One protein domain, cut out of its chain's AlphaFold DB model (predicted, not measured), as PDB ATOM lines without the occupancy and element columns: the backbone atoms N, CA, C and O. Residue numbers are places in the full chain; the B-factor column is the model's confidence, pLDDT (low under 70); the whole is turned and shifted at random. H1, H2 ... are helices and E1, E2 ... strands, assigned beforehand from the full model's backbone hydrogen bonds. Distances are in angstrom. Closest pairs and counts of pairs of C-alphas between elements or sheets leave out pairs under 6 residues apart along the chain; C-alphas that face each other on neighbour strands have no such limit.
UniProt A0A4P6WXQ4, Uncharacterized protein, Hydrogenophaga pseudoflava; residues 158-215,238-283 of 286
ATOM      1  N   GLU A 158     221.672 233.099 233.108       43.16
ATOM      2  CA  GLU A 158     220.685 234.179 233.160       43.16
ATOM      3  C   GLU A 158     219.373 233.696 232.522       43.16
ATOM      4  O   GLU A 158     219.208 233.671 231.306       43.16
ATOM      5  N   GLY A 159     218.449 233.217 233.358       47.56
ATOM      6  CA  GLY A 159     217.095 232.819 232.965       47.56
ATOM      7  C   GLY A 159     216.732 231.351 233.201       47.56
ATOM      8  O   GLY A 159     215.542 231.036 233.262       47.56
ATOM      9  N   ALA A 160     217.696 230.447 233.410       54.03
ATOM     10  CA  ALA A 160     217.372 229.099 233.873       54.03
ATOM     11  C   ALA A 160     217.334 229.127 235.399       54.03
ATOM     12  O   ALA A 160     218.379 229.173 236.043       54.03
ATOM     13  N   GLN A 161     216.133 229.123 235.982       74.00
ATOM     14  CA  GLN A 161     215.984 229.005 237.431       74.00
ATOM     15  C   GLN A 161     216.858 227.838 237.919       74.00
ATOM     16  O   GLN A 161     216.780 226.735 237.384       74.00
ATOM     17  N   GLY A 162     217.782 228.094 238.842       84.31
ATOM     18  CA  GLY A 162     218.587 227.039 239.442       84.31
ATOM     19  C   GLY A 162     217.742 226.318 240.483       84.31
ATOM     20  O   GLY A 162     217.206 226.959 241.385       84.31
ATOM     21  N   THR A 163     217.626 224.998 240.391       91.56
ATOM     22  CA  THR A 163     217.044 224.190 241.467       91.56
ATOM     23  C   THR A 163     218.168 223.726 242.385       91.56
ATOM     24  O   THR A 163     219.250 223.358 241.928       91.56
ATOM     25  N   THR A 164     217.932 223.744 243.696       93.81
ATOM     26  CA  THR A 164     218.876 223.158 244.654       93.81
ATOM     27  C   THR A 164     218.587 221.669 244.788       93.81
ATOM     28  O   THR A 164     217.482 221.274 245.155       93.81
ATOM     29  N   LEU A 165     219.588 220.844 244.497       95.12
ATOM     30  CA  LEU A 165     219.546 219.403 244.693       95.12
ATOM     31  C   LEU A 165     220.338 219.043 245.957       95.12
ATOM     32  O   LEU A 165     221.523 219.368 246.083       95.12
ATOM     33  N   TYR A 166     219.692 218.349 246.886       95.69
ATOM     34  CA  TYR A 166     220.278 217.918 248.150       95.69
ATOM     35  C   TYR A 166     220.809 216.489 248.032       95.69
ATOM     36  O   TYR A 166     220.096 215.577 247.597       95.69
ATOM     37  N   ARG A 167     222.052 216.269 248.464       95.69
ATOM     38  CA  ARG A 167     222.591 214.931 248.714       95.69
ATOM     39  C   ARG A 167     222.285 214.554 250.156       95.69
ATOM     40  O   ARG A 167     222.874 215.113 251.075       95.69
ATOM     41  N   CYS A 168     221.400 213.589 250.354       95.88
ATOM     42  CA  CYS A 168     220.955 213.155 251.673       95.88
ATOM     43  C   CYS A 168     221.633 211.851 252.116       95.88
ATOM     44  O   CYS A 168     221.950 210.985 251.288       95.88
ATOM     45  N   ARG A 169     221.806 211.684 253.432       96.25
ATOM     46  CA  ARG A 169     222.262 210.446 254.081       96.25
ATOM     47  C   ARG A 169     221.324 210.061 255.227       96.25
ATOM     48  O   ARG A 169     221.110 210.840 256.147       96.25
ATOM     49  N   GLY A 170     220.793 208.845 255.152       92.06
ATOM     50  CA  GLY A 170     219.988 208.185 256.187       92.06
ATOM     51  C   GLY A 170     220.305 206.688 256.188       92.06
ATOM     52  O   GLY A 170     221.476 206.321 256.235       92.06
ATOM     53  N   ALA A 171     219.298 205.826 256.004       88.31
ATOM     54  CA  ALA A 171     219.504 204.385 255.767       88.31
ATOM     55  C   ALA A 171     220.326 204.072 254.491       88.31
ATOM     56  O   ALA A 171     220.836 202.970 254.313       88.31
ATOM     57  N   GLY A 172     220.470 205.055 253.600       89.75
ATOM     58  CA  GLY A 172     221.333 205.020 252.426       89.75
ATOM     59  C   GLY A 172     221.693 206.435 251.973       89.75
ATOM     60  O   GLY A 172     221.343 207.420 252.629       89.75
ATOM     61  N   ARG A 173     222.396 206.550 250.841       92.06
ATOM     62  CA  ARG A 173     222.678 207.844 250.197       92.06
ATOM     63  C   ARG A 173     221.717 208.063 249.047       92.06
ATOM     64  O   ARG A 173     221.666 207.240 248.137       92.06
ATOM     65  N   PHE A 174     221.041 209.199 249.035       91.50
ATOM     66  CA  PHE A 174     220.084 209.524 247.986       91.50
ATOM     67  C   PHE A 174     220.127 211.002 247.604       91.50
ATOM     68  O   PHE A 174     220.749 211.816 248.281       91.50
ATOM     69  N   TRP A 175     219.509 211.325 246.474       92.31
ATOM     70  CA  TRP A 175     219.333 212.692 245.997       92.31
ATOM     71  C   TRP A 175     217.885 213.119 246.212       92.31
ATOM     72  O   TRP A 175     216.980 212.299 246.049       92.31
ATOM     73  N   SER A 176     217.665 214.381 246.571       92.38
ATOM     74  CA  SER A 176     216.328 214.937 246.758       92.38
ATOM     75  C   SER A 176     216.248 216.388 246.289       92.38
ATOM     76  O   SER A 176     217.204 217.142 246.440       92.38
ATOM     77  N   VAL A 177     215.098 216.774 245.731       92.06
ATOM     78  CA  VAL A 177     214.751 218.179 245.435       92.06
ATOM     79  C   VAL A 177     214.139 218.892 246.645       92.06
ATOM     80  O   VAL A 177     214.059 220.115 246.669       92.06
ATOM     81  N   VAL A 178     213.718 218.132 247.661       91.88
ATOM     82  CA  VAL A 178     213.238 218.656 248.945       91.88
ATOM     83  C   VAL A 178     214.320 218.509 250.010       91.88
ATOM     84  O   VAL A 178     215.201 217.655 249.915       91.88
ATOM     85  N   HIS A 179     214.242 219.340 251.044       95.06
ATOM     86  CA  HIS A 179     215.208 219.336 252.137       95.06
ATOM     87  C   HIS A 179     215.254 217.964 252.842       95.06
ATOM     88  O   HIS A 179     214.208 217.385 253.151       95.06
ATOM     89  N   CYS A 180     216.456 217.446 253.136       95.19
ATOM     90  CA  CYS A 180     216.632 216.081 253.663       95.19
ATOM     91  C   CYS A 180     215.911 215.834 255.001       95.19
ATOM     92  O   CYS A 180     215.483 214.711 255.273       95.19
ATOM     93  N   GLN A 181     215.709 216.885 255.804       94.38
ATOM     94  CA  GLN A 181     214.996 216.808 257.085       94.38
ATOM     95  C   GLN A 181     213.552 216.301 256.945       94.38
ATOM     96  O   GLN A 181     213.099 215.540 257.794       94.38
ATOM     97  N   HIS A 182     212.855 216.617 255.844       92.50
ATOM     98  CA  HIS A 182     211.495 216.106 255.596       92.50
ATOM     99  C   HIS A 182     211.444 214.585 255.417       92.50
ATOM    100  O   HIS A 182     210.369 213.991 255.453       92.50
ATOM    101  N   ARG A 183     212.599 213.951 255.207       87.56
ATOM    102  CA  ARG A 183     212.751 212.501 255.060       87.56
ATOM    103  C   ARG A 183     213.567 211.883 256.198       87.56
ATOM    104  O   ARG A 183     214.066 210.773 256.036       87.56
ATOM    105  N   GLY A 184     213.741 212.599 257.314       93.44
ATOM    106  CA  GLY A 184     214.526 212.124 258.457       93.44
ATOM    107  C   GLY A 184     215.986 211.827 258.101       93.44
ATOM    108  O   GLY A 184     216.570 210.888 258.634       93.44
ATOM    109  N   ALA A 185     216.558 212.578 257.155       96.06
ATOM    110  CA  ALA A 185     217.920 212.386 256.670       96.06
ATOM    111  C   ALA A 185     218.765 213.657 256.835       96.06
ATOM    112  O   ALA A 185     218.257 214.780 256.841       96.06
ATOM    113  N   GLU A 186     220.079 213.472 256.924       97.50
ATOM    114  CA  GLU A 186     221.065 214.550 257.022       97.50
ATOM    115  C   GLU A 186     221.480 215.039 255.625       97.50
ATOM    116  O   GLU A 186     221.600 214.236 254.693       97.50
ATOM    117  N   ILE A 187     221.731 216.344 255.476       97.06
ATOM    118  CA  ILE A 187     222.329 216.914 254.261       97.06
ATOM    119  C   ILE A 187     223.838 216.658 254.283       97.06
ATOM    120  O   ILE A 187     224.547 217.155 255.149       97.06
ATOM    121  N   VAL A 188     224.337 215.921 253.292       96.31
ATOM    122  CA  VAL A 188     225.773 215.702 253.063       96.31
ATOM    123  C   VAL A 188     226.367 216.819 252.209       96.31
ATOM    124  O   VAL A 188     227.478 217.274 252.463       96.31
ATOM    125  N   SER A 189     225.641 217.239 251.173       94.81
ATOM    126  CA  SER A 189     226.043 218.325 250.281       94.81
ATOM    127  C   SER A 189     224.833 218.932 249.573       94.81
ATOM    128  O   SER A 189     223.784 218.297 249.437       94.81
ATOM    129  N   MET A 190     224.984 220.173 249.112       95.25
ATOM    130  CA  MET A 190     223.993 220.895 248.311       95.25
ATOM    131  C   MET A 190     224.613 221.273 246.973       95.25
ATOM    132  O   MET A 190     225.775 221.675 246.915       95.25
ATOM    133  N   HIS A 191     223.845 221.131 245.897       94.44
ATOM    134  CA  HIS A 191     224.303 221.431 244.547       94.44
ATOM    135  C   HIS A 191     223.255 222.250 243.802       94.44
ATOM    136  O   HIS A 191     222.106 221.831 243.687       94.44
ATOM    137  N   THR A 192     223.665 223.388 243.248       93.75
ATOM    138  CA  THR A 192     222.824 224.169 242.337       93.75
ATOM    139  C   THR A 192     222.899 223.560 240.944       93.75
ATOM    140  O   THR A 192     223.989 223.421 240.375       93.75
ATOM    141  N   VAL A 193     221.745 223.170 240.406       93.81
ATOM    142  CA  VAL A 193     221.606 222.538 239.089       93.81
ATOM    143  C   VAL A 193     220.608 223.319 238.227       93.81
ATOM    144  O   VAL A 193     219.676 223.910 238.772       93.81
ATOM    145  N   PRO A 194     220.749 223.336 236.892       93.31
ATOM    146  CA  PRO A 194     219.771 223.995 236.025       93.31
ATOM    147  C   PRO A 194     218.387 223.321 236.113       93.31
ATOM    148  O   PRO A 194     218.287 222.104 235.937       93.31
ATOM    149  N   ALA A 195     217.307 224.079 236.361       88.06
ATOM    150  CA  ALA A 195     215.954 223.511 236.499       88.06
ATOM    151  C   ALA A 195     215.341 223.025 235.178       88.06
ATOM    152  O   ALA A 195     214.365 222.280 235.199       88.06
ATOM    153  N   ASN A 196     215.894 223.429 234.032       86.31
ATOM    154  CA  ASN A 196     215.432 222.994 232.712       86.31
ATOM    155  C   ASN A 196     215.844 221.550 232.368       86.31
ATOM    156  O   ASN A 196     215.409 221.022 231.347       86.31
ATOM    157  N   LEU A 197     216.680 220.917 233.196       87.69
ATOM    158  CA  LEU A 197     217.075 219.519 233.049       87.69
ATOM    159  C   LEU A 197     216.066 218.589 233.732       87.69
ATOM    160  O   LEU A 197     215.469 218.941 234.750       87.69
ATOM    161  N   SER A 198     215.920 217.364 233.223       86.62
ATOM    162  CA  SER A 198     215.177 216.321 233.944       86.62
ATOM    163  C   SER A 198     215.857 215.988 235.279       86.62
ATOM    164  O   SER A 198     217.067 216.160 235.425       86.62
ATOM    165  N   LEU A 199     215.114 215.463 236.261       85.56
ATOM    166  CA  LEU A 199     215.682 215.116 237.573       85.56
ATOM    167  C   LEU A 199     216.896 214.177 237.460       85.56
ATOM    168  O   LEU A 199     217.876 214.317 238.188       85.56
ATOM    169  N   ALA A 200     216.859 213.229 236.526       82.19
ATOM    170  CA  ALA A 200     217.966 212.305 236.320       82.19
ATOM    171  C   ALA A 200     219.222 213.020 235.786       82.19
ATOM    172  O   ALA A 200     220.330 212.775 236.266       82.19
ATOM    173  N   GLU A 201     219.056 213.952 234.847       88.50
ATOM    174  CA  GLU A 201     220.146 214.794 234.339       88.50
ATOM    175  C   GLU A 201     220.676 215.748 235.411       88.50
ATOM    176  O   GLU A 201     221.889 215.910 235.530       88.50
ATOM    177  N   GLN A 202     219.793 216.307 236.242       92.00
ATOM    178  CA  GLN A 202     220.163 217.104 237.411       92.00
ATOM    179  C   GLN A 202     221.054 216.306 238.374       92.00
ATOM    180  O   GLN A 202     222.097 216.799 238.805       92.00
ATOM    181  N   ILE A 203     220.702 215.049 238.665       91.81
ATOM    182  CA  ILE A 203     221.511 214.160 239.514       91.81
ATOM    183  C   ILE A 203     222.884 213.885 238.883       91.81
ATOM    184  O   ILE A 203     223.898 213.917 239.584       91.81
ATOM    185  N   VAL A 204     222.946 213.618 237.574       88.31
ATOM    186  CA  VAL A 204     224.220 213.394 236.861       88.31
ATOM    187  C   VAL A 204     225.090 214.651 236.894       88.31
ATOM    188  O   VAL A 204     226.275 214.567 237.215       88.31
ATOM    189  N   PHE A 205     224.503 215.818 236.629       91.25
ATOM    190  CA  PHE A 205     225.192 217.103 236.697       91.25
ATOM    191  C   PHE A 205     225.768 217.354 238.099       91.25
ATOM    192  O   PHE A 205     226.952 217.670 238.237       91.25
ATOM    193  N   ALA A 206     224.968 217.137 239.148       92.81
ATOM    194  CA  ALA A 206     225.406 217.296 240.532       92.81
ATOM    195  C   ALA A 206     226.544 216.327 240.902       92.81
ATOM    196  O   ALA A 206     227.529 216.744 241.512       92.81
ATOM    197  N   ARG A 207     226.470 215.055 240.475       91.25
ATOM    198  CA  ARG A 207     227.547 214.064 240.678       91.25
ATOM    199  C   ARG A 207     228.848 214.464 239.987       91.25
ATOM    200  O   ARG A 207     229.911 214.309 240.583       91.25
ATOM    201  N   ASN A 208     228.776 214.989 238.766       89.94
ATOM    202  CA  ASN A 208     229.960 215.462 238.049       89.94
ATOM    203  C   ASN A 208     230.617 216.634 238.788       89.94
ATOM    204  O   ASN A 208     231.834 216.642 238.956       89.94
ATOM    205  N   ARG A 209     229.822 217.580 239.313       90.75
ATOM    206  CA  ARG A 209     230.354 218.655 240.169       90.75
ATOM    207  C   ARG A 209     230.972 218.124 241.458       90.75
ATOM    208  O   ARG A 209     232.024 218.609 241.856       90.75
ATOM    209  N   GLU A 210     230.357 217.129 242.095       89.50
ATOM    210  CA  GLU A 210     230.911 216.486 243.293       89.50
ATOM    211  C   GLU A 210     232.262 215.813 242.995       89.50
ATOM    212  O   GLU A 210     233.204 215.952 243.771       89.50
ATOM    213  N   ALA A 211     232.387 215.125 241.855       86.12
ATOM    214  CA  ALA A 211     233.632 214.483 241.436       86.12
ATOM    215  C   ALA A 211     234.763 215.495 241.192       86.12
ATOM    216  O   ALA A 211     235.894 215.236 241.591       86.12
ATOM    217  N   LEU A 212     234.446 216.651 240.599       85.62
ATOM    218  CA  LEU A 212     235.399 217.748 240.388       85.62
ATOM    219  C   LEU A 212     235.811 218.433 241.699       85.62
ATOM    220  O   LEU A 212     236.944 218.886 241.823       85.62
ATOM    221  N   ALA A 213     234.899 218.514 242.669       82.56
ATOM    222  CA  ALA A 213     235.142 219.173 243.950       82.56
ATOM    223  C   ALA A 213     235.866 218.286 244.972       82.56
ATOM    224  O   ALA A 213     236.356 218.799 245.978       82.56
ATOM    225  N   ARG A 214     235.926 216.961 244.767       82.81
ATOM    226  CA  ARG A 214     236.646 216.076 245.689       82.81
ATOM    227  C   ARG A 214     238.144 216.370 245.600       82.81
ATOM    228  O   ARG A 214     238.735 216.100 244.554       82.81
ATOM    229  N   PRO A 215     238.781 216.860 246.682       72.00
ATOM    230  CA  PRO A 215     240.224 217.021 246.691       72.00
ATOM    231  C   PRO A 215     240.836 215.638 246.473       72.00
ATOM    232  O   PRO A 215     240.522 214.691 247.202       72.00
ATOM    233  N   LYS A 238     230.531 204.758 221.060       94.75
ATOM    234  CA  LYS A 238     229.402 203.865 221.349       94.75
ATOM    235  C   LYS A 238     229.543 203.184 222.718       94.75
ATOM    236  O   LYS A 238     228.567 203.100 223.459       94.75
ATOM    237  N   ALA A 239     230.728 202.674 223.053       94.12
ATOM    238  CA  ALA A 239     230.968 202.027 224.341       94.12
ATOM    239  C   ALA A 239     230.810 203.008 225.516       94.12
ATOM    240  O   ALA A 239     230.257 202.641 226.553       94.12
ATOM    241  N   GLU A 240     231.256 204.253 225.355       93.69
ATOM    242  CA  GLU A 240     231.062 205.327 226.331       93.69
ATOM    243  C   GLU A 240     229.584 205.688 226.500       93.69
ATOM    244  O   GLU A 240     229.104 205.766 227.633       93.69
ATOM    245  N   ASP A 241     228.840 205.818 225.398       93.62
ATOM    246  CA  ASP A 241     227.396 206.069 225.422       93.62
ATOM    247  C   ASP A 241     226.646 204.942 226.152       93.62
ATOM    248  O   ASP A 241     225.793 205.207 227.001       93.62
ATOM    249  N   CYS A 242     227.017 203.682 225.907       96.44
ATOM    250  CA  CYS A 242     226.452 202.539 226.624       96.44
ATOM    251  C   CYS A 242     226.722 202.606 228.131       96.44
ATOM    252  O   CYS A 242     225.781 202.519 228.921       96.44
ATOM    253  N   ARG A 243     227.977 202.853 228.540       94.38
ATOM    254  CA  ARG A 243     228.333 203.018 229.963       94.38
ATOM    255  C   ARG A 243     227.565 204.172 230.605       94.38
ATOM    256  O   ARG A 243     227.158 204.080 231.763       94.38
ATOM    257  N   ARG A 244     227.363 205.275 229.881       91.75
ATOM    258  CA  ARG A 244     226.579 206.420 230.360       91.75
ATOM    259  C   ARG A 244     225.119 206.031 230.603       91.75
ATOM    260  O   ARG A 244     224.572 206.407 231.640       91.75
ATOM    261  N   LEU A 245     224.502 205.285 229.688       93.50
ATOM    262  CA  LEU A 245     223.122 204.815 229.833       93.50
ATOM    263  C   LEU A 245     222.969 203.807 230.980       93.50
ATOM    264  O   LEU A 245     222.011 203.920 231.741       93.50
ATOM    265  N   ASP A 246     223.927 202.894 231.169       94.19
ATOM    266  CA  ASP A 246     223.926 201.961 232.309       94.19
ATOM    267  C   ASP A 246     223.960 202.710 233.645       94.19
ATOM    268  O   ASP A 246     223.154 202.454 234.542       94.19
ATOM    269  N   ASN A 247     224.844 203.705 233.752       89.00
ATOM    270  CA  ASN A 247     224.921 204.562 234.931       89.00
ATOM    271  C   ASN A 247     223.609 205.324 235.174       89.00
ATOM    272  O   ASN A 247     223.192 205.470 236.323       89.00
ATOM    273  N   LEU A 248     222.943 205.797 234.116       88.94
ATOM    274  CA  LEU A 248     221.651 206.475 234.224       88.94
ATOM    275  C   LEU A 248     220.555 205.533 234.742       88.94
ATOM    276  O   LEU A 248     219.805 205.911 235.640       88.94
ATOM    277  N   VAL A 249     220.477 204.306 234.219       94.19
ATOM    278  CA  VAL A 249     219.515 203.295 234.686       94.19
ATOM    279  C   VAL A 249     219.758 202.958 236.157       94.19
ATOM    280  O   VAL A 249     218.805 202.957 236.931       94.19
ATOM    281  N   ALA A 250     221.015 202.768 236.566       91.38
ATOM    282  CA  ALA A 250     221.361 202.516 237.965       91.38
ATOM    283  C   ALA A 250     220.929 203.670 238.890       91.38
ATOM    284  O   ALA A 250     220.352 203.435 239.948       91.38
ATOM    285  N   VAL A 251     221.135 204.926 238.470       86.38
ATOM    286  CA  VAL A 251     220.664 206.114 239.207       86.38
ATOM    287  C   VAL A 251     219.144 206.123 239.353       86.38
ATOM    288  O   VAL A 251     218.634 206.419 240.436       86.38
ATOM    289  N   LEU A 252     218.420 205.822 238.274       89.69
ATOM    290  CA  LEU A 252     216.957 205.780 238.279       89.69
ATOM    291  C   LEU A 252     216.427 204.649 239.164       89.69
ATOM    292  O   LEU A 252     215.451 204.857 239.881       89.69
ATOM    293  N   ASP A 253     217.078 203.487 239.160       93.56
ATOM    294  CA  ASP A 253     216.708 202.359 240.017       93.56
ATOM    295  C   ASP A 253     216.993 202.653 241.501       93.56
ATOM    296  O   ASP A 253     216.154 202.348 242.350       93.56
ATOM    297  N   ASP A 254     218.108 203.313 241.833       86.25
ATOM    298  CA  ASP A 254     218.377 203.805 243.194       86.25
ATOM    299  C   ASP A 254     217.322 204.826 243.645       86.25
ATOM    300  O   ASP A 254     216.869 204.808 244.792       86.25
ATOM    301  N   TYR A 255     216.909 205.724 242.745       84.56
ATOM    302  CA  TYR A 255     215.868 206.709 243.030       84.56
ATOM    303  C   TYR A 255     214.499 206.044 243.237       84.56
ATOM    304  O   TYR A 255     213.794 206.380 244.186       84.56
ATOM    305  N   ALA A 256     214.163 205.038 242.424       91.44
ATOM    306  CA  ALA A 256     212.908 204.287 242.501       91.44
ATOM    307  C   ALA A 256     212.726 203.496 243.808       91.44
ATOM    308  O   ALA A 256     211.597 203.161 244.158       91.44
ATOM    309  N   ARG A 257     213.810 203.185 244.533       90.50
ATOM    310  CA  ARG A 257     213.750 202.508 245.844       90.50
ATOM    311  C   ARG A 257     213.244 203.412 246.967       90.50
ATOM    312  O   ARG A 257     212.977 202.927 248.063       90.50
ATOM    313  N   GLN A 258     213.154 204.717 246.729       84.81
ATOM    314  CA  GLN A 258     212.652 205.664 247.714       84.81
ATOM    315  C   GLN A 258     211.117 205.672 247.733       84.81
ATOM    316  O   GLN A 258     210.483 205.387 246.717       84.81
ATOM    317  N   PRO A 259     210.492 206.062 248.857       83.94
ATOM    318  CA  PRO A 259     209.070 206.373 248.877       83.94
ATOM    319  C   PRO A 259     208.831 207.653 248.061       83.94
ATOM    320  O   PRO A 259     209.009 208.771 248.547       83.94
ATOM    321  N   LEU A 260     208.493 207.480 246.784       86.12
ATOM    322  CA  LEU A 260     208.199 208.569 245.853       86.12
ATOM    323  C   LEU A 260     206.684 208.760 245.707       86.12
ATOM    324  O   LEU A 260     205.950 207.765 245.717       86.12
ATOM    325  N   PRO A 261     206.200 209.998 245.507       89.19
ATOM    326  CA  PRO A 261     204.801 210.229 245.172       89.19
ATOM    327  C   PRO A 261     204.454 209.569 243.820       89.19
ATOM    328  O   PRO A 261     205.327 209.456 242.954       89.19
ATOM    329  N   PRO A 262     203.187 209.172 243.582       93.19
ATOM    330  CA  PRO A 262     202.799 208.415 242.384       93.19
ATOM    331  C   PRO A 262     203.245 209.055 241.061       93.19
ATOM    332  O   PRO A 262     203.799 208.385 240.192       93.19
ATOM    333  N   ARG A 263     203.103 210.382 240.942       89.38
ATOM    334  CA  ARG A 263     203.506 211.128 239.741       89.38
ATOM    335  C   ARG A 263     205.005 211.007 239.437       89.38
ATOM    336  O   ARG A 263     205.381 210.938 238.267       89.38
ATOM    337  N   GLU A 264     205.847 210.988 240.468       86.94
ATOM    338  CA  GLU A 264     207.294 210.817 240.309       86.94
ATOM    339  C   GLU A 264     207.664 209.368 239.984       86.94
ATOM    340  O   GLU A 264     208.551 209.126 239.167       86.94
ATOM    341  N   GLN A 265     206.963 208.385 240.555       93.50
ATOM    342  CA  GLN A 265     207.177 206.981 240.183       93.50
ATOM    343  C   GLN A 265     206.917 206.756 238.690       93.50
ATOM    344  O   GLN A 265     207.696 206.078 238.011       93.50
ATOM    345  N   ASP A 266     205.868 207.379 238.151       94.38
ATOM    346  CA  ASP A 266     205.559 207.301 236.727       94.38
ATOM    347  C   ASP A 266     206.616 207.987 235.856       94.38
ATOM    348  O   ASP A 266     206.955 207.460 234.792       94.38
ATOM    349  N   SER A 267     207.171 209.132 236.279       88.62
ATOM    350  CA  SER A 267     208.281 209.752 235.540       88.62
ATOM    351  C   SER A 267     209.516 208.863 235.535       88.62
ATOM    352  O   SER A 267     210.074 208.625 234.470       88.62
ATOM    353  N   VAL A 268     209.870 208.265 236.673       90.94
ATOM    354  CA  VAL A 268     211.020 207.353 236.775       90.94
ATOM    355  C   VAL A 268     210.828 206.122 235.891       90.94
ATOM    356  O   VAL A 268     211.754 205.703 235.196       90.94
ATOM    357  N   ARG A 269     209.610 205.565 235.846       95.50
ATOM    358  CA  ARG A 269     209.278 204.447 234.953       95.50
ATOM    359  C   ARG A 269     209.456 204.834 233.481       95.50
ATOM    360  O   ARG A 269     210.018 204.040 232.723       95.50
ATOM    361  N   ARG A 270     209.003 206.029 233.077       95.56
ATOM    362  CA  ARG A 270     209.173 206.545 231.704       95.56
ATOM    363  C   ARG A 270     210.641 206.782 231.361       95.56
ATOM    364  O   ARG A 270     211.083 206.326 230.308       95.56
ATOM    365  N   ASP A 271     211.395 207.419 232.249       90.81
ATOM    366  CA  ASP A 271     212.808 207.738 232.027       90.81
ATOM    367  C   ASP A 271     213.656 206.467 231.934       90.81
ATOM    368  O   ASP A 271     214.486 206.331 231.032       90.81
ATOM    369  N   ARG A 272     213.386 205.475 232.794       95.81
ATOM    370  CA  ARG A 272     214.072 204.177 232.746       95.81
ATOM    371  C   ARG A 272     213.777 203.435 231.451       95.81
ATOM    372  O   ARG A 272     214.688 202.860 230.859       95.81
ATOM    373  N   LYS A 273     212.516 203.451 231.003       96.56
ATOM    374  CA  LYS A 273     212.131 202.868 229.713       96.56
ATOM    375  C   LYS A 273     212.894 203.545 228.572       96.56
ATOM    376  O   LYS A 273     213.549 202.850 227.809       96.56
ATOM    377  N   LYS A 274     212.895 204.881 228.519       95.75
ATOM    378  CA  LYS A 274     213.614 205.657 227.497       95.75
ATOM    379  C   LYS A 274     215.108 205.321 227.458       95.75
ATOM    380  O   LYS A 274     215.655 205.125 226.378       95.75
ATOM    381  N   ALA A 275     215.759 205.222 228.618       95.06
ATOM    382  CA  ALA A 275     217.172 204.859 228.694       95.06
ATOM    383  C   ALA A 275     217.435 203.444 228.146       95.06
ATOM    384  O   ALA A 275     218.368 203.260 227.368       95.06
ATOM    385  N   ARG A 276     216.593 202.457 228.487       96.56
ATOM    386  CA  ARG A 276     216.722 201.085 227.963       96.56
ATOM    387  C   ARG A 276     216.404 200.974 226.473       96.56
ATOM    388  O   ARG A 276     217.090 200.237 225.769       96.56
ATOM    389  N   ASP A 277     215.413 201.712 225.983       97.00
ATOM    390  CA  ASP A 277     215.093 201.773 224.552       97.00
ATOM    391  C   ASP A 277     216.298 202.320 223.762       97.00
ATOM    392  O   ASP A 277     216.660 201.792 222.710       97.00
ATOM    393  N   GLU A 278     216.993 203.320 224.313       96.38
ATOM    394  CA  GLU A 278     218.215 203.867 223.725       96.38
ATOM    395  C   GLU A 278     219.384 202.869 223.763       96.38
ATOM    396  O   GLU A 278     220.099 202.711 222.770       96.38
ATOM    397  N   GLN A 279     219.544 202.123 224.862       96.88
ATOM    398  CA  GLN A 279     220.518 201.025 224.937       96.88
ATOM    399  C   GLN A 279     220.256 199.967 223.865       96.88
ATOM    400  O   GLN A 279     221.190 199.502 223.206       96.88
ATOM    401  N   PHE A 280     218.987 199.613 223.654       97.00
ATOM    402  CA  PHE A 280     218.585 198.669 222.620       97.00
ATOM    403  C   PHE A 280     218.901 199.202 221.217       97.00
ATOM    404  O   PHE A 280     219.496 198.488 220.407       97.00
ATOM    405  N   ARG A 281     218.597 200.480 220.947       97.00
ATOM    406  CA  ARG A 281     218.913 201.157 219.676       97.00
ATOM    407  C   ARG A 281     220.413 201.151 219.384       97.00
ATOM    408  O   ARG A 281     220.823 200.868 218.257       97.00
ATOM    409  N   LEU A 282     221.232 201.416 220.400       96.44
ATOM    410  CA  LEU A 282     222.689 201.365 220.298       96.44
ATOM    411  C   LEU A 282     223.232 199.932 220.269       96.44
ATOM    412  O   LEU A 282     224.379 199.740 219.876       96.44
ATOM    413  N   ARG A 283     222.439 198.911 220.613       96.88
ATOM    414  CA  ARG A 283     222.895 197.528 220.837       96.88
ATOM    415  C   ARG A 283     224.002 197.474 221.892       96.88
ATOM    416  O   ARG A 283     225.078 196.925 221.642       96.88
TER     417      ARG A 283
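This is residues 158 to 215 and 238 to 283 of the 286 residues of an uncharacterized protein of Hydrogenophaga pseudoflava (UniProt A0A4P6WXQ4). A small three-stranded sheet has helix H2 packed across one face, and a long helical hairpin, H3 and H4, reaches away from this sheet-and-helix part, meeting H2 and the edge of E2 through the later part of H3. The short helix H1 sits at the far end of the sheet from the hairpin's tips. The printed part has 104 residues, with four named helices and three named strands in the order E1, E2, H1, E3, H2, H3, H4. The sheet runs E2, E1, E3, antiparallel throughout, and the class is mixed, helices and strands. The whole is compact, with a radius of gyration of the C-alphas of 14.4 A and spans of 41 by 33 by 30 A.

E1, residues 162 to 169, begins at C-alpha 162 (218.587, 227.039, 239.442) and is 22.4 A long. E2 is residues 173 to 176, and H1 is residues 180 to 183. E3, residues 186 to 194, is 23.1 A long and bends by 58 degrees at residue 189. H2, residues 199 to 213, is 20.9 A long. H3, residues 238 to 256, is 26.8 A long. H4, residues 262 to 282, is 30.5 A long and ends at C-alpha 282 (222.689, 201.365, 220.298).

E1 is the inner strand. E1 and E2 form a hairpin, with N 168 and O 174 2.8 A apart, within hydrogen-bond range. E1 and E3 are antiparallel at 156 degrees, with N 165 and O 191 2.8 A apart. E2, H1 and E3 make a split strand-helix-strand unit, two strands that run the same way with E1 between them, and its crossover is right-handed. H1 only grazes the sheet, with residues 180 to 183. H2 makes two layers with the sheet, a helix on one face, at a height of 8.5 A over the sheet; it lies over E1 and E3 and runs across the strands, at 75 degrees to E1 on the local plane. Its residues 200 to 204 touch H3, closest at the C-alphas of Ala 200 and Leu 252, 6.9 A, about perpendicular, only just, at 72 degrees. H3 only grazes the sheet, with residues 251 to 255. H3 and H4 form a helical hairpin, a shallow tilt of 18 degrees, opposite ways; the closest C-alphas, those of Val 249 and Arg 272, are 5.8 A apart. H2 and H4 are near each other, with 7 pairs of C-alphas within 10 A, and H4 is not on the sheet. In H2, H3 and H4 every O i to N i+4 pair is within hydrogen-bond range; H1 is too short for one.

The C-alphas of Gln 181 and Arg 283 are the two farthest apart, 41.8 A. Residues 216 to 237 are not printed, and C-alphas 215 and 238 are 30.5 A apart across this cut, between H2 and H3. The links that are printed whole are tight. The mean pLDDT of the printed part is 90.2, with residues 158 to 160 under 70.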